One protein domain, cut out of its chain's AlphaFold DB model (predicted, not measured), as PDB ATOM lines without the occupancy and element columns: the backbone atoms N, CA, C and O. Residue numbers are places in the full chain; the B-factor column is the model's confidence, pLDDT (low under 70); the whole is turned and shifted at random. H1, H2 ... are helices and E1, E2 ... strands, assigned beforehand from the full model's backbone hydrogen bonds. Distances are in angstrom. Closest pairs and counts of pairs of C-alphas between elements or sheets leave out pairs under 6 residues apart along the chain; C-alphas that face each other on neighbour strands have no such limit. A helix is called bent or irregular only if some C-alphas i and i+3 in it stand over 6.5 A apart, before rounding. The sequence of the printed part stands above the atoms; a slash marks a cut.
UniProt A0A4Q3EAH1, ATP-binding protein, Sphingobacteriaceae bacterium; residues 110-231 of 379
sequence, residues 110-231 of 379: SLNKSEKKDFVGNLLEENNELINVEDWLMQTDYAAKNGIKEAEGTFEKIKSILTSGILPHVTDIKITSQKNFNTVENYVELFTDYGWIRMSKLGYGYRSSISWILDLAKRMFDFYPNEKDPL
ATOM      1  N   SER A 110      28.053  50.626   0.179       52.56
ATOM      2  CA  SER A 110      28.089  49.208  -0.225       52.56
ATOM      3  C   SER A 110      29.330  48.774  -1.008       52.56
ATOM      4  O   SER A 110      29.368  48.717  -2.232       52.56
ATOM      5  N   LEU A 111      30.314  48.293  -0.248       47.97
ATOM      6  CA  LEU A 111      31.251  47.268  -0.698       47.97
ATOM      7  C   LEU A 111      30.902  45.979   0.068       47.97
ATOM      8  O   LEU A 111      31.347  45.783   1.196       47.97
ATOM      9  N   ASN A 112      30.071  45.117  -0.528       46.53
ATOM     10  CA  ASN A 112      29.799  43.736  -0.090       46.53
ATOM     11  C   ASN A 112      29.022  43.510   1.226       46.53
ATOM     12  O   ASN A 112      29.407  42.650   2.023       46.53
ATOM     13  N   LYS A 113      27.876  44.164   1.447       44.50
ATOM     14  CA  LYS A 113      26.851  43.546   2.310       44.50
ATOM     15  C   LYS A 113      25.894  42.757   1.430       44.50
ATOM     16  O   LYS A 113      25.414  43.283   0.436       44.50
ATOM     17  N   SER A 114      25.643  41.499   1.792       42.03
ATOM     18  CA  SER A 114      24.548  40.715   1.225       42.03
ATOM     19  C   SER A 114      23.273  41.546   1.354       42.03
ATOM     20  O   SER A 114      22.781  41.725   2.472       42.03
ATOM     21  N   GLU A 115      22.801  42.112   0.246       52.00
ATOM     22  CA  GLU A 115      21.548  42.856   0.207       52.00
ATOM     23  C   GLU A 115      20.478  41.930   0.787       52.00
ATOM     24  O   GLU A 115      20.251  40.822   0.284       52.00
ATOM     25  N   LYS A 116      19.884  42.318   1.922       48.25
ATOM     26  CA  LYS A 116      18.720  41.596   2.428       48.25
ATOM     27  C   LYS A 116      17.697  41.636   1.294       48.25
ATOM     28  O   LYS A 116      17.369  42.716   0.812       48.25
ATOM     29  N   LYS A 117      17.208  40.464   0.872       53.50
ATOM     30  CA  LYS A 117      16.130  40.288  -0.122       53.50
ATOM     31  C   LYS A 117      14.780  40.760   0.424       53.50
ATOM     32  O   LYS A 117      13.768  40.081   0.278       53.50
ATOM     33  N   ASP A 118      14.780  41.875   1.131       62.00
ATOM     34  CA  ASP A 118      13.565  42.477   1.608       62.00
ATOM     35  C   ASP A 118      13.035  43.375   0.495       62.00
ATOM     36  O   ASP A 118      13.617  44.407   0.145       62.00
ATOM     37  N   PHE A 119      11.987  42.891  -0.159       63.62
ATOM     38  CA  PHE A 119      11.337  43.592  -1.255       63.62
ATOM     39  C   PHE A 119      10.304  44.605  -0.761       63.62
ATOM     40  O   PHE A 119       9.863  45.431  -1.548       63.62
ATOM     41  N   VAL A 120       9.937  44.585   0.523       59.56
ATOM     42  CA  VAL A 120       8.846  45.413   1.063       59.56
ATOM     43  C   VAL A 120       9.302  46.270   2.234       59.56
ATOM     44  O   VAL A 120       8.644  47.247   2.560       59.56
ATOM     45  N   GLY A 121      10.441  45.970   2.848       58.53
ATOM     46  CA  GLY A 121      10.858  46.643   4.069       58.53
ATOM     47  C   GLY A 121      10.987  48.159   3.952       58.53
ATOM     48  O   GLY A 121      10.732  48.830   4.934       58.53
ATOM     49  N   ASN A 122      11.264  48.741   2.777       70.38
ATOM     50  CA  ASN A 122      11.228  50.205   2.625       70.38
ATOM     51  C   ASN A 122       9.811  50.806   2.763       70.38
ATOM     52  O   ASN A 122       9.668  51.972   3.121       70.38
ATOM     53  N   LEU A 123       8.757  50.035   2.481       59.62
ATOM     54  CA  LEU A 123       7.364  50.468   2.620       59.62
ATOM     55  C   LEU A 123       6.891  50.526   4.079       59.62
ATOM     56  O   LEU A 123       5.993  51.319   4.373       59.62
ATOM     57  N   LEU A 124       7.446  49.665   4.937       59.72
ATOM     58  CA  LEU A 124       6.990  49.430   6.313       59.72
ATOM     59  C   LEU A 124       7.996  49.934   7.362       59.72
ATOM     60  O   LEU A 124       7.606  50.435   8.407       59.72
ATOM     61  N   GLU A 125       9.296  49.868   7.071       64.12
ATOM     62  CA  GLU A 125      10.365  50.295   7.972       64.12
ATOM     63  C   GLU A 125      11.066  51.553   7.441       64.12
ATOM     64  O   GLU A 125      11.753  51.534   6.418       64.12
ATOM     65  N   GLU A 126      10.985  52.654   8.193       60.47
ATOM     66  CA  GLU A 126      11.588  53.942   7.808       60.47
ATOM     67  C   GLU A 126      13.116  53.902   7.633       60.47
ATOM     68  O   GLU A 126      13.690  54.750   6.946       60.47
ATOM     69  N   ASN A 127      13.778  52.927   8.261       65.25
ATOM     70  CA  ASN A 127      15.233  52.791   8.264       65.25
ATOM     71  C   ASN A 127      15.767  51.881   7.151       65.25
ATOM     72  O   ASN A 127      16.985  51.726   7.041       65.25
ATOM     73  N   ASN A 128      14.899  51.256   6.352       70.44
ATOM     74  CA  ASN A 128      15.358  50.361   5.299       70.44
ATOM     75  C   ASN A 128      15.766  51.170   4.061       70.44
ATOM     76  O   ASN A 128      14.937  51.793   3.394       70.44
ATOM     77  N   GLU A 129      17.068  51.204   3.791       79.12
ATOM     78  CA  GLU A 129      17.664  52.005   2.723       79.12
ATOM     79  C   GLU A 129      17.541  51.314   1.355       79.12
ATOM     80  O   GLU A 129      17.594  50.091   1.231       79.12
ATOM     81  N   LEU A 130      17.431  52.124   0.304       83.69
ATOM     82  CA  LEU A 130      17.517  51.678  -1.083       83.69
ATOM     83  C   LEU A 130      18.967  51.361  -1.466       83.69
ATOM     84  O   LEU A 130      19.917  51.820  -0.815       83.69
ATOM     85  N   ILE A 131      19.152  50.634  -2.569       83.81
ATOM     86  CA  ILE A 131      20.493  50.378  -3.113       83.81
ATOM     87  C   ILE A 131      21.265  51.684  -3.328       83.81
ATOM     88  O   ILE A 131      20.683  52.723  -3.655       83.81
ATOM     89  N   ASN A 132      22.592  51.627  -3.211       86.38
ATOM     90  CA  ASN A 132      23.429  52.721  -3.679       86.38
ATOM     91  C   ASN A 132      23.518  52.677  -5.209       86.38
ATOM     92  O   ASN A 132      24.282  51.908  -5.791       86.38
ATOM     93  N   VAL A 133      22.715  53.515  -5.861       86.69
ATOM     94  CA  VAL A 133      22.617  53.567  -7.322       86.69
ATOM     95  C   VAL A 133      23.926  53.994  -7.986       86.69
ATOM     96  O   VAL A 133      24.263  53.460  -9.042       86.69
ATOM     97  N   GLU A 134      24.688  54.913  -7.379       88.12
ATOM     98  CA  GLU A 134      25.995  55.308  -7.923       88.12
ATOM     99  C   GLU A 134      26.979  54.130  -7.858       88.12
ATOM    100  O   GLU A 134      27.650  53.844  -8.850       88.12
ATOM    101  N   ASP A 135      27.011  53.390  -6.743       87.69
ATOM    102  CA  ASP A 135      27.859  52.196  -6.610       87.69
ATOM    103  C   ASP A 135      27.460  51.104  -7.607       87.69
ATOM    104  O   ASP A 135      28.326  50.521  -8.261       87.69
ATOM    105  N   TRP A 136      26.159  50.851  -7.772       89.25
ATOM    106  CA  TRP A 136      25.665  49.863  -8.730       89.25
ATOM    107  C   TRP A 136      26.037  50.220 -10.175       89.25
ATOM    108  O   TRP A 136      26.520  49.362 -10.919       89.25
ATOM    109  N   LEU A 137      25.891  51.490 -10.561       90.56
ATOM    110  CA  LEU A 137      26.323  52.000 -11.866       90.56
ATOM    111  C   LEU A 137      27.825  51.783 -12.087       90.56
ATOM    112  O   LEU A 137      28.224  51.275 -13.134       90.56
ATOM    113  N   MET A 138      28.649  52.119 -11.089       90.44
ATOM    114  CA  MET A 138      30.103  51.940 -11.148       90.44
ATOM    115  C   MET A 138      30.516  50.473 -11.267       90.44
ATOM    116  O   MET A 138      31.380  50.144 -12.078       90.44
ATOM    117  N   GLN A 139      29.892  49.579 -10.499       89.06
ATOM    118  CA  GLN A 139      30.168  48.143 -10.574       89.06
ATOM    119  C   GLN A 139      29.755  47.555 -11.927       89.06
ATOM    120  O   GLN A 139      30.497  46.754 -12.498       89.06
ATOM    121  N   THR A 140      28.607  47.981 -12.459       89.62
ATOM    122  CA  THR A 140      28.090  47.500 -13.746       89.62
ATOM    123  C   THR A 140      28.981  47.952 -14.908       89.62
ATOM    124  O   THR A 140      29.358  47.130 -15.739       89.62
ATOM    125  N   ASP A 141      29.404  49.219 -14.936       91.00
ATOM    126  CA  ASP A 141      30.360  49.734 -15.934       91.00
ATOM    127  C   ASP A 141      31.729  49.043 -15.837       91.00
ATOM    128  O   ASP A 141      32.320  48.671 -16.852       91.00
ATOM    129  N   TYR A 142      32.231  48.811 -14.619       90.88
ATOM    130  CA  TYR A 142      33.487  48.091 -14.414       90.88
ATOM    131  C   TYR A 142      33.409  46.648 -14.934       90.88
ATOM    132  O   TYR A 142      34.312  46.184 -15.634       90.88
ATOM    133  N   ALA A 143      32.317  45.941 -14.637       90.00
ATOM    134  CA  ALA A 143      32.055  44.599 -15.149       90.00
ATOM    135  C   ALA A 143      31.953  44.574 -16.686       90.00
ATOM    136  O   ALA A 143      32.563  43.710 -17.321       90.00
ATOM    137  N   ALA A 144      31.260  45.549 -17.284       90.88
ATOM    138  CA  ALA A 144      31.148  45.695 -18.734       90.88
ATOM    139  C   ALA A 144      32.523  45.903 -19.392       90.88
ATOM    140  O   ALA A 144      32.884  45.189 -20.327       90.88
ATOM    141  N   LYS A 145      33.351  46.804 -18.843       90.38
ATOM    142  CA  LYS A 145      34.726  47.058 -19.318       90.38
ATOM    143  C   LYS A 145      35.647  45.842 -19.206       90.38
ATOM    144  O   LYS A 145      36.577  45.715 -19.999       90.38
ATOM    145  N   ASN A 146      35.382  44.939 -18.263       92.50
ATOM    146  CA  ASN A 146      36.100  43.670 -18.120       92.50
ATOM    147  C   ASN A 146      35.564  42.549 -19.033       92.50
ATOM    148  O   ASN A 146      36.046  41.419 -18.953       92.50
ATOM    149  N   GLY A 147      34.597  42.840 -19.908       88.50
ATOM    150  CA  GLY A 147      34.098  41.912 -20.923       88.50
ATOM    151  C   GLY A 147      32.900  41.057 -20.501       88.50
ATOM    152  O   GLY A 147      32.594  40.082 -21.190       88.50
ATOM    153  N   ILE A 148      32.216  41.391 -19.400       90.25
ATOM    154  CA  ILE A 148      30.962  40.728 -19.006       90.25
ATOM    155  C   ILE A 148      29.814  41.308 -19.843       90.25
ATOM    156  O   ILE A 148      29.377  42.437 -19.621       90.25
ATOM    157  N   LYS A 149      29.312  40.528 -20.809       85.94
ATOM    158  CA  LYS A 149      28.297  40.977 -21.782       85.94
ATOM    159  C   LYS A 149      26.959  41.334 -21.138       85.94
ATOM    160  O   LYS A 149      26.294  42.270 -21.573       85.94
ATOM    161  N   GLU A 150      26.556  40.607 -20.101       86.06
ATOM    162  CA  GLU A 150      25.324  40.871 -19.355       86.06
ATOM    163  C   GLU A 150      25.376  42.245 -18.671       86.06
ATOM    164  O   GLU A 150      24.387  42.982 -18.660       86.06
ATOM    165  N   ALA A 151      26.548  42.621 -18.153       87.94
ATOM    166  CA  ALA A 151      26.767  43.917 -17.524       87.94
ATOM    167  C   ALA A 151      26.745  45.060 -18.552       87.94
ATOM    168  O   ALA A 151      26.165  46.105 -18.277       87.94
ATOM    169  N   GLU A 152      27.292  44.849 -19.754       88.19
ATOM    170  CA  GLU A 152      27.217  45.816 -20.861       88.19
ATOM    171  C   GLU A 152      25.760  46.103 -21.258       88.19
ATOM    172  O   GLU A 152      25.333  47.257 -21.288       88.19
ATOM    173  N   GLY A 153      24.954  45.052 -21.457       88.69
ATOM    174  CA  GLY A 153      23.527  45.203 -21.757       88.69
ATOM    175  C   GLY A 153      22.737  45.872 -20.626       88.69
ATOM    176  O   GLY A 153      21.837  46.671 -20.885       88.69
ATOM    177  N   THR A 154      23.087  45.579 -19.372       89.88
ATOM    178  CA  THR A 154      22.480  46.210 -18.190       89.88
ATOM    179  C   THR A 154      22.823  47.701 -18.130       89.88
ATOM    180  O   THR A 154      21.926  48.527 -17.964       89.88
ATOM    181  N   PHE A 155      24.092  48.068 -18.333       90.81
ATOM    182  CA  PHE A 155      24.544  49.457 -18.311       90.81
ATOM    183  C   PHE A 155      23.862  50.305 -19.391       90.81
ATOM    184  O   PHE A 155      23.349  51.383 -19.090       90.81
ATOM    185  N   GLU A 156      23.769  49.796 -20.622       90.00
ATOM    186  CA  GLU A 156      23.081  50.485 -21.723       90.00
ATOM    187  C   GLU A 156      21.590  50.701 -21.431       90.00
ATOM    188  O   GLU A 156      21.040  51.773 -21.698       90.00
ATOM    189  N   LYS A 157      20.925  49.726 -20.799       90.50
ATOM    190  CA  LYS A 157      19.533  49.895 -20.363       90.50
ATOM    191  C   LYS A 157      19.397  50.972 -19.295       90.50
ATOM    192  O   LYS A 157      18.531  51.835 -19.444       90.50
ATOM    193  N   ILE A 158      20.254  50.979 -18.272       90.50
ATOM    194  CA  ILE A 158      20.233  52.018 -17.229       90.50
ATOM    195  C   ILE A 158      20.486  53.402 -17.841       90.50
ATOM    196  O   ILE A 158      19.779  54.362 -17.526       90.50
ATOM    197  N   LYS A 159      21.442  53.503 -18.769       90.69
ATOM    198  CA  LYS A 159      21.700  54.720 -19.539       90.69
ATOM    199  C   LYS A 159      20.462  55.174 -20.312       90.69
ATOM    200  O   LYS A 159      20.135  56.361 -20.285       90.69
ATOM    201  N   SER A 160      19.733  54.253 -20.942       90.12
ATOM    202  CA  SER A 160      18.479  54.583 -21.628       90.12
ATOM    203  C   SER A 160      17.398  55.078 -20.661       90.12
ATOM    204  O   SER A 160      16.715  56.045 -20.975       90.12
ATOM    205  N   ILE A 161      17.286  54.500 -19.455       90.56
ATOM    206  CA  ILE A 161      16.330  54.954 -18.431       90.56
ATOM    207  C   ILE A 161      16.641  56.398 -18.045       90.56
ATOM    208  O   ILE A 161      15.759  57.252 -18.100       90.56
ATOM    209  N   LEU A 162      17.900  56.689 -17.710       88.06
ATOM    210  CA  LEU A 162      18.325  58.019 -17.268       88.06
ATOM    211  C   LEU A 162      18.205  59.082 -18.369       88.06
ATOM    212  O   LEU A 162      17.962  60.244 -18.054       88.06
ATOM    213  N   THR A 163      18.324  58.688 -19.640       87.12
ATOM    214  CA  THR A 163      18.211  59.588 -20.806       87.12
ATOM    215  C   THR A 163      16.826  59.581 -21.469       87.12
ATOM    216  O   THR A 163      16.571  60.386 -22.361       87.12
ATOM    217  N   SER A 164      15.882  58.753 -21.002       82.06
ATOM    218  CA  SER A 164      14.510  58.638 -21.541       82.06
ATOM    219  C   SER A 164      13.622  59.875 -21.323       82.06
ATOM    220  O   SER A 164      12.463  59.898 -21.744       82.06
ATOM    221  N   GLY A 165      14.149  60.905 -20.654       77.62
ATOM    222  CA  GLY A 165      13.431  62.123 -20.284       77.62
ATOM    223  C   GLY A 165      12.873  62.118 -18.860       77.62
ATOM    224  O   GLY A 165      12.288  63.123 -18.446       77.62
ATOM    225  N   ILE A 166      13.071  61.034 -18.098       78.31
ATOM    226  CA  ILE A 166      12.702  60.968 -16.675       78.31
ATOM    227  C   ILE A 166      13.430  62.028 -15.841       78.31
ATOM    228  O   ILE A 166      12.867  62.584 -14.903       78.31
ATOM    229  N   LEU A 167      14.653  62.356 -16.258       78.88
ATOM    230  CA  LEU A 167      15.413  63.520 -15.842       78.88
ATOM    231  C   LEU A 167      15.418  64.522 -16.996       78.88
ATOM    232  O   LEU A 167      16.135  64.307 -17.977       78.88
ATOM    233  N   PRO A 168      14.642  65.615 -16.931       73.19
ATOM    234  CA  PRO A 168      14.734  66.680 -17.905       73.19
ATOM    235  C   PRO A 168      16.167  67.171 -17.989       73.19
ATOM    236  O   PRO A 168      16.880  67.228 -16.983       73.19
ATOM    237  N   HIS A 169      16.565  67.526 -19.203       81.12
ATOM    238  CA  HIS A 169      17.890  68.047 -19.527       81.12
ATOM    239  C   HIS A 169      19.029  67.022 -19.435       81.12
ATOM    240  O   HIS A 169      20.113  67.316 -19.924       81.12
ATOM    241  N   VAL A 170      18.822  65.819 -18.883       86.56
ATOM    242  CA  VAL A 170      19.861  64.778 -18.876       86.56
ATOM    243  C   VAL A 170      19.857  64.035 -20.204       86.56
ATOM    244  O   VAL A 170      18.868  63.411 -20.583       86.56
ATOM    245  N   THR A 171      20.985  64.090 -20.905       87.69
ATOM    246  CA  THR A 171      21.133  63.507 -22.250       87.69
ATOM    247  C   THR A 171      22.241  62.469 -22.342       87.69
ATOM    248  O   THR A 171      22.231  61.653 -23.260       87.69
ATOM    249  N   ASP A 172      23.170  62.452 -21.386       90.12
ATOM    250  CA  ASP A 172      24.234  61.455 -21.337       90.12
ATOM    251  C   ASP A 172      24.701  61.195 -19.899       90.12
ATOM    252  O   ASP A 172      24.425  61.969 -18.978       90.12
ATOM    253  N   ILE A 173      25.426  60.098 -19.713       93.00
ATOM    254  CA  ILE A 173      26.003  59.654 -18.445       93.00
ATOM    255  C   ILE A 173      27.416  59.136 -18.697       93.00
ATOM    256  O   ILE A 173      27.674  58.434 -19.675       93.00
ATOM    257  N   LYS A 174      28.328  59.442 -17.777       91.31
ATOM    258  CA  LYS A 174      29.658  58.835 -17.736       91.31
ATOM    259  C   LYS A 174      30.107  58.604 -16.301       91.31
ATOM    260  O   LYS A 174      29.642  59.258 -15.369       91.31
ATOM    261  N   ILE A 175      31.060  57.697 -16.151       92.25
ATOM    262  CA  ILE A 175      31.739  57.446 -14.881       92.25
ATOM    263  C   ILE A 175      33.119  58.080 -14.953       92.25
ATOM    264  O   ILE A 175      33.894  57.788 -15.866       92.25
ATOM    265  N   THR A 176      33.408  58.955 -13.994       89.50
ATOM    266  CA  THR A 176      34.653  59.718 -13.943       89.50
ATOM    267  C   THR A 176      35.460  59.301 -12.723       89.50
ATOM    268  O   THR A 176      34.955  59.269 -11.602       89.50
ATOM    269  N   SER A 177      36.741  59.022 -12.954       88.31
ATOM    270  CA  SER A 177      37.736  58.806 -11.905       88.31
ATOM    271  C   SER A 177      38.622  60.041 -11.804       88.31
ATOM    272  O   SER A 177      39.305  60.400 -12.765       88.31
ATOM    273  N   GLN A 178      38.640  60.691 -10.644       86.12
ATOM    274  CA  GLN A 178      39.484  61.854 -10.385       86.12
ATOM    275  C   GLN A 178      40.445  61.568  -9.236       86.12
ATOM    276  O   GLN A 178      40.051  61.122  -8.160       86.12
ATOM    277  N   LYS A 179      41.729  61.866  -9.449       84.06
ATOM    278  CA  LYS A 179      42.727  61.827  -8.382       84.06
ATOM    279  C   LYS A 179      42.654  63.119  -7.567       84.06
ATOM    280  O   LYS A 179      42.953  64.188  -8.095       84.06
ATOM    281  N   ASN A 180      42.315  63.004  -6.288       77.56
ATOM    282  CA  ASN A 180      42.331  64.092  -5.315       77.56
ATOM    283  C   ASN A 180      43.423  63.825  -4.278       77.56
ATOM    284  O   ASN A 180      43.279  62.968  -3.412       77.56
ATOM    285  N   PHE A 181      44.530  64.566  -4.357       82.19
ATOM    286  CA  PHE A 181      45.706  64.366  -3.502       82.19
ATOM    287  C   PHE A 181      46.166  62.891  -3.479       82.19
ATOM    288  O   PHE A 181      46.779  62.419  -4.442       82.19
ATOM    289  N   ASN A 182      45.844  62.174  -2.396       80.56
ATOM    290  CA  ASN A 182      46.229  60.786  -2.134       80.56
ATOM    291  C   ASN A 182      45.099  59.770  -2.368       80.56
ATOM    292  O   ASN A 182      45.335  58.575  -2.212       80.56
ATOM    293  N   THR A 183      43.891  60.207  -2.730       77.62
ATOM    294  CA  THR A 183      42.744  59.327  -2.986       77.62
ATOM    295  C   THR A 183      42.309  59.409  -4.446       77.62
ATOM    296  O   THR A 183      42.487  60.423  -5.125       77.62
ATOM    297  N   VAL A 184      41.769  58.306  -4.961       82.62
ATOM    298  CA  VAL A 184      41.048  58.285  -6.236       82.62
ATOM    299  C   VAL A 184      39.570  58.239  -5.895       82.62
ATOM    300  O   VAL A 184      39.128  57.333  -5.196       82.62
ATOM    301  N   GLU A 185      38.829  59.235  -6.361       84.88
ATOM    302  CA  GLU A 185      37.379  59.290  -6.239       84.88
ATOM    303  C   GLU A 185      36.760  58.854  -7.563       84.88
ATOM    304  O   GLU A 185      37.104  59.394  -8.617       84.88
ATOM    305  N   ASN A 186      35.837  57.899  -7.495       88.19
ATOM    306  CA  ASN A 186      34.975  57.529  -8.610       88.19
ATOM    307  C   ASN A 186      33.583  58.090  -8.336       88.19
ATOM    308  O   ASN A 186      33.105  58.022  -7.205       88.19
ATOM    309  N   TYR A 187      32.959  58.672  -9.352       90.06
ATOM    310  CA  TYR A 187      31.608  59.212  -9.247       90.06
ATOM    311  C   TYR A 187      30.910  59.205 -10.604       90.06
ATOM    312  O   TYR A 187      31.549  59.164 -11.662       90.06
ATOM    313  N   VAL A 188      29.581  59.272 -10.563       91.75
ATOM    314  CA  VAL A 188      28.739  59.348 -11.757       91.75
ATOM    315  C   VAL A 188      28.513  60.812 -12.138       91.75
ATOM    316  O   VAL A 188      28.145  61.636 -11.296       91.75
ATOM    317  N   GLU A 189      28.714  61.144 -13.412       93.06
ATOM    318  CA  GLU A 189      28.380  62.449 -13.987       93.06
ATOM    319  C   GLU A 189      27.273  62.317 -15.030       93.06
ATOM    320  O   GLU A 189      27.263  61.395 -15.844       93.06
ATOM    321  N   LEU A 190      26.366  63.287 -15.021       92.69
ATOM    322  CA  LEU A 190      25.253  63.409 -15.952       92.69
ATOM    323  C   LEU A 190      25.480  64.646 -16.818       92.69
ATOM    324  O   LEU A 190      25.839  65.709 -16.305       92.69
ATOM    325  N   PHE A 191      25.298  64.509 -18.128       92.62
ATOM    326  CA  PHE A 191      25.388  65.624 -19.059       92.62
ATOM    327  C   PHE A 191      24.047  66.346 -19.115       92.62
ATOM    328  O   PHE A 191      23.029  65.759 -19.484       92.62
ATOM    329  N   THR A 192      24.073  67.613 -18.712       90.06
ATOM    330  CA  THR A 192      22.916  68.509 -18.638       90.06
ATOM    331  C   THR A 192      23.106  69.719 -19.550       90.06
ATOM    332  O   THR A 192      24.200  69.931 -20.077       90.06
ATOM    333  N   ASP A 193      22.092  70.579 -19.657       87.06
ATOM    334  CA  ASP A 193      22.187  71.872 -20.358       87.06
ATOM    335  C   ASP A 193      23.328  72.773 -19.835       87.06
ATOM    336  O   ASP A 193      23.826  73.637 -20.555       87.06
ATOM    337  N   TYR A 194      23.778  72.553 -18.594       87.50
ATOM    338  CA  TYR A 194      24.882  73.280 -17.957       87.50
ATOM    339  C   TYR A 194      26.223  72.527 -18.017       87.50
ATOM    340  O   TYR A 194      27.201  72.940 -17.393       87.50
ATOM    341  N   GLY A 195      26.283  71.415 -18.753       92.06
ATOM    342  CA  GLY A 195      27.446  70.541 -18.849       92.06
ATOM    343  C   GLY A 195      27.392  69.350 -17.893       92.06
ATOM    344  O   GLY A 195      26.325  68.923 -17.447       92.06
ATOM    345  N   TRP A 196      28.565  68.778 -17.611       93.75
ATOM    346  CA  TRP A 196      28.712  67.610 -16.740       93.75
ATOM    347  C   TRP A 196      28.535  67.996 -15.270       93.75
ATOM    348  O   TRP A 196      29.272  68.829 -14.746       93.75
ATOM    349  N   ILE A 197      27.565  67.369 -14.607       92.62
ATOM    350  CA  ILE A 197      27.270  67.567 -13.186       92.62
ATOM    351  C   ILE A 197      27.307  66.209 -12.486       92.62
ATOM    352  O   ILE A 197      26.755  65.230 -12.984       92.62
ATOM    353  N   ARG A 198      27.931  66.142 -11.306       91.69
ATOM    354  CA  ARG A 198      27.929  64.921 -10.485       91.69
ATOM    355  C   ARG A 198      26.507  64.571 -10.044       91.69
ATOM    356  O   ARG A 198      25.789  65.444  -9.558       91.69
ATOM    357  N   MET A 199      26.133  63.296 -10.112       89.44
ATOM    358  CA  MET A 199      24.815  62.812  -9.684       89.44
ATOM    359  C   MET A 199      24.514  63.187  -8.223       89.44
ATOM    360  O   MET A 199      23.435  63.697  -7.912       89.44
ATOM    361  N   SER A 200      25.514  63.087  -7.345       86.75
ATOM    362  CA  SER A 200      25.440  63.530  -5.948       86.75
ATOM    363  C   SER A 200      25.139  65.025  -5.745       86.75
ATOM    364  O   SER A 200      24.737  65.409  -4.645       86.75
ATOM    365  N   LYS A 201      25.303  65.877  -6.767       89.31
ATOM    366  CA  LYS A 201      25.001  67.320  -6.728       89.31
ATOM    367  C   LYS A 201      23.610  67.673  -7.253       89.31
ATOM    368  O   LYS A 201      23.224  68.836  -7.160       89.31
ATOM    369  N   LEU A 202      22.853  66.704  -7.767       86.62
ATOM    370  CA  LEU A 202      21.464  66.928  -8.148       86.62
ATOM    371  C   LEU A 202      20.596  67.291  -6.933       86.62
ATOM    372  O   LEU A 202      20.875  66.899  -5.794       86.62
ATOM    373  N   GLY A 203      19.502  68.012  -7.190       85.44
ATOM    374  CA  GLY A 203      18.500  68.325  -6.173       85.44
ATOM    375  C   GLY A 203      17.966  67.061  -5.489       85.44
ATOM    376  O   GLY A 203      17.916  65.985  -6.085       85.44
ATOM    377  N   TYR A 204      17.562  67.174  -4.222       82.44
ATOM    378  CA  TYR A 204      17.122  66.017  -3.435       82.44
ATOM    379  C   TYR A 204      15.973  65.240  -4.095       82.44
ATOM    380  O   TYR A 204      16.056  64.020  -4.191       82.44
ATOM    381  N   GLY A 205      14.969  65.938  -4.637       81.38
ATOM    382  CA  GLY A 205      13.858  65.313  -5.362       81.38
ATOM    383  C   GLY A 205      14.291  64.494  -6.580       81.38
ATOM    384  O   GLY A 205      13.783  63.396  -6.804       81.38
ATOM    385  N   TYR A 206      15.290  64.987  -7.321       83.81
ATOM    386  CA  TYR A 206      15.852  64.294  -8.482       83.81
ATOM    387  C   TYR A 206      16.528  62.999  -8.033       83.81
ATOM    388  O   TYR A 206      16.210  61.930  -8.542       83.81
ATOM    389  N   ARG A 207      17.413  63.092  -7.030       85.81
ATOM    390  CA  ARG A 207      18.127  61.930  -6.486       85.81
ATOM    391  C   ARG A 207      17.155  60.895  -5.930       85.81
ATOM    392  O   ARG A 207      17.202  59.762  -6.377       85.81
ATOM    393  N   SER A 208      16.233  61.298  -5.054       84.19
ATOM    394  CA  SER A 208      15.233  60.406  -4.447       84.19
ATOM    395  C   SER A 208      14.436  59.630  -5.499       84.19
ATOM    396  O   SER A 208      14.265  58.419  -5.389       84.19
ATOM    397  N   SER A 209      14.016  60.308  -6.570       84.75
ATOM    398  CA  SER A 209      13.229  59.690  -7.641       84.75
ATOM    399  C   SER A 209      14.033  58.689  -8.458       84.75
ATOM    400  O   SER A 209      13.588  57.563  -8.658       84.75
ATOM    401  N   ILE A 210      15.240  59.069  -8.887       87.12
ATOM    402  CA  ILE A 210      16.139  58.151  -9.599       87.12
ATOM    403  C   ILE A 210      16.437  56.934  -8.732       87.12
ATOM    404  O   ILE A 210      16.482  55.823  -9.249       87.12
ATOM    405  N   SER A 211      16.626  57.141  -7.427       88.31
ATOM    406  CA  SER A 211      17.015  56.087  -6.505       88.31
ATOM    407  C   SER A 211      16.027  54.932  -6.500       88.31
ATOM    408  O   SER A 211      16.439  53.808  -6.753       88.31
ATOM    409  N   TRP A 212      14.734  55.183  -6.284       88.44
ATOM    410  CA  TRP A 212      13.751  54.096  -6.260       88.44
ATOM    411  C   TRP A 212      13.461  53.531  -7.657       88.44
ATOM    412  O   TRP A 212      13.218  52.337  -7.799       88.44
ATOM    413  N   ILE A 213      13.542  54.360  -8.705       91.12
ATOM    414  CA  ILE A 213      13.334  53.903 -10.085       91.12
ATOM    415  C   ILE A 213      14.453  52.954 -10.522       91.12
ATOM    416  O   ILE A 213      14.173  51.931 -11.144       91.12
ATOM    417  N   LEU A 214      15.710  53.267 -10.204       91.25
ATOM    418  CA  LEU A 214      16.848  52.401 -10.512       91.25
ATOM    419  C   LEU A 214      16.981  51.236  -9.526       91.25
ATOM    420  O   LEU A 214      17.430  50.167  -9.932       91.25
ATOM    421  N   ASP A 215      16.523  51.390  -8.283       91.19
ATOM    422  CA  ASP A 215      16.344  50.275  -7.346       91.19
ATOM    423  C   ASP A 215      15.372  49.229  -7.903       91.19
ATOM    424  O   ASP A 215      15.707  48.044  -7.954       91.19
ATOM    425  N   LEU A 216      14.224  49.667  -8.431       90.56
ATOM    426  CA  LEU A 216      13.274  48.783  -9.103       90.56
ATOM    427  C   LEU A 216      13.925  48.089 -10.302       90.56
ATOM    428  O   LEU A 216      13.826  46.868 -10.422       90.56
ATOM    429  N   ALA A 217      14.642  48.839 -11.147       92.44
ATOM    430  CA  ALA A 217      15.355  48.271 -12.287       92.44
ATOM    431  C   ALA A 217      16.310  47.156 -11.842       92.44
ATOM    432  O   ALA A 217      16.240  46.047 -12.373       92.44
ATOM    433  N   LYS A 218      17.159  47.417 -10.835       91.00
ATOM    434  CA  LYS A 218      18.093  46.422 -10.290       91.00
ATOM    435  C   LYS A 218      17.360  45.179  -9.796       91.00
ATOM    436  O   LYS A 218      17.728  44.072 -10.177       91.00
ATOM    437  N   ARG A 219      16.293  45.344  -9.008       88.38
ATOM    438  CA  ARG A 219      15.510  44.209  -8.496       88.38
ATOM    439  C   ARG A 219      14.876  43.390  -9.618       88.38
ATOM    440  O   ARG A 219      14.815  42.170  -9.506       88.38
ATOM    441  N   MET A 220      14.446  44.028 -10.707       90.12
ATOM    442  CA  MET A 220      13.951  43.322 -11.890       90.12
ATOM    443  C   MET A 220      15.061  42.553 -12.615       90.12
ATOM    444  O   MET A 220      14.841  41.399 -12.970       90.12
ATOM    445  N   PHE A 221      16.253  43.138 -12.789       90.19
ATOM    446  CA  PHE A 221      17.415  42.425 -13.340       90.19
ATOM    447  C   PHE A 221      17.799  41.207 -12.489       90.19
ATOM    448  O   PHE A 221      18.033  40.130 -13.032       90.19
ATOM    449  N   ASP A 222      17.808  41.359 -11.164       87.31
ATOM    450  CA  ASP A 222      18.174  40.290 -10.232       87.31
ATOM    451  C   ASP A 222      17.112  39.176 -10.170       87.31
ATOM    452  O   ASP A 222      17.451  38.003  -9.993       87.31
ATOM    453  N   PHE A 223      15.825  39.518 -10.307       85.69
ATOM    454  CA  PHE A 223      14.718  38.555 -10.252       85.69
ATOM    455  C   PHE A 223      14.474  37.840 -11.590       85.69
ATOM    456  O   PHE A 223      14.106  36.665 -11.594       85.69
ATOM    457  N   TYR A 224      14.725  38.510 -12.720       88.06
ATOM    458  CA  TYR A 224      14.560  37.975 -14.077       88.06
ATOM    459  C   TYR A 224      15.897  37.882 -14.847       88.06
ATOM    460  O   TYR A 224      16.004  38.410 -15.954       88.06
ATOM    461  N   PRO A 225      16.929  37.185 -14.326       86.81
ATOM    462  CA  PRO A 225      18.283  37.229 -14.889       86.81
ATOM    463  C   PRO A 225      18.411  36.576 -16.274       86.81
ATOM    464  O   PRO A 225      19.335  36.885 -17.020       86.81
ATOM    465  N   ASN A 226      17.498  35.664 -16.621       87.25
ATOM    466  CA  ASN A 226      17.525  34.929 -17.890       87.25
ATOM    467  C   ASN A 226      16.660  35.577 -18.982       87.25
ATOM    468  O   ASN A 226      16.629  35.086 -20.110       87.25
ATOM    469  N   GLU A 227      15.938  36.650 -18.655       88.62
ATOM    470  CA  GLU A 227      15.047  37.314 -19.599       88.62
ATOM    471  C   GLU A 227      15.811  38.320 -20.455       88.62
ATOM    472  O   GLU A 227      16.652  39.081 -19.975       88.62
ATOM    473  N   LYS A 228      15.493  38.367 -21.754       86.88
ATOM    474  CA  LYS A 228      16.116  39.332 -22.677       86.88
ATOM    475  C   LYS A 228      15.768  40.772 -22.292       86.88
ATOM    476  O   LYS A 228      16.587  41.687 -22.454       86.88
ATOM    477  N   ASP A 229      14.548  40.976 -21.797       89.19
ATOM    478  CA  ASP A 229      14.102  42.269 -21.304       89.19
ATOM    479  C   ASP A 229      13.494  42.234 -19.898       89.19
ATOM    480  O   ASP A 229      12.271  42.252 -19.763       89.19
ATOM    481  N   PRO A 230      14.340  42.234 -18.846       90.94
ATOM    482  CA  PRO A 230      13.877  42.138 -17.463       90.94
ATOM    483  C   PRO A 230      12.917  43.257 -17.050       90.94
ATOM    484  O   PRO A 230      12.003  43.003 -16.281       90.94
ATOM    485  N   LEU A 231      13.073  44.478 -17.579       91.62
ATOM    486  CA  LEU A 231      12.229  45.633 -17.221       91.62
ATOM    487  C   LEU A 231      10.802  45.524 -17.778       91.62
ATOM    488  O   LEU A 231       9.870  46.106 -17.229       91.62
TER     489      LEU A 231
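Overview. This is residues 110 to 231 of the 379 residues of the protein "ATP-binding protein" of Sphingobacteriaceae bacterium (UniProt A0A4Q3EAH1). Three helices, H2, H3 and H4, pack together with their centres in a triangle, and a small twisted sheet, E1, E2 and E3, packs on H2 residues 133 to 142 and H3 residues 158 to 163. The tip of the long E1-E2 hairpin, residues 179 to 184, sticks out, while the short H1 lies off at the end away from the sheet. The 122 printed residues run with named elements in the order H1, H2, H3, E1, E2, E3, H4; the class is mixed, helices and strands. The sheet's order is E1 - E2 - E3, antiparallel throughout. The whole is compact, with a radius of gyration of the C-alphas of 15.0 A and spans of 37 by 36 by 35 A.

Arrangement. Start at H1, residues 121 to 124, which touches no helix and is not on the sheet. Next find H2, residues 133 to 145, and H3, residues 149 to 166: they form a helical hairpin and touch, closest at the C-alphas of Ala 144 and Glu 152, 4.5 A apart, at a steep tilt of 44 degrees, opposite ways. H3 is irregular: C-alphas 162 and 165 are 7.1 A apart. E1, residues 172 to 180, E2, residues 183 to 192, and E3, residues 195 to 198, are a meander, each strand the antiparallel neighbour of the one before. Look for N 176 and O 187 at 3.0 A between E1 and E2, and N 190 and O 197 at 2.8 A between E2 and E3. H2 is on this sheet at a height over the sheet of 9.6 A, over E1 and E2, and runs across the strands, at 89 degrees to E1 on the local plane. H2 and H3 make two layers with the sheet, one of helices and one of strands. H4, residues 204 to 223, is not on the sheet; with residues 154 to 162 alone H3 touches it, closest at the C-alphas of Ile 158 and Leu 214, 7.5 A apart. H2 and H4 only just touch, with 3 pairs of C-alphas within 8 A, closest at Val 133 and Ser 211, 6.2 A. Every O i to N i+4 pair is within hydrogen-bond range in H2 and H4, and 12 of 14 are in H3; H1 is too short for such a pair.

Along the chain. Find C-alpha 121 at (10.858, 46.643, 4.069), where H1 begins. H2 starts at C-alpha 133, (22.617, 53.567, -7.322), and runs 18.2 A; H3 runs 25.9 A. E1 measures 24.3 A, E2 26.9 A and E3 10.1 A. H4 runs 28.4 A to C-alpha 223 at (14.718, 38.555, -10.252).

Size, cuts and confidence. The C-alphas farthest apart are those of Phe 181 and Glu 227, 43.9 A. The printed part has no cut, and no link is long. Look for pLDDT under 70 at residues 110 to 121 and 123 to 127; the mean of the printed part is 82.9.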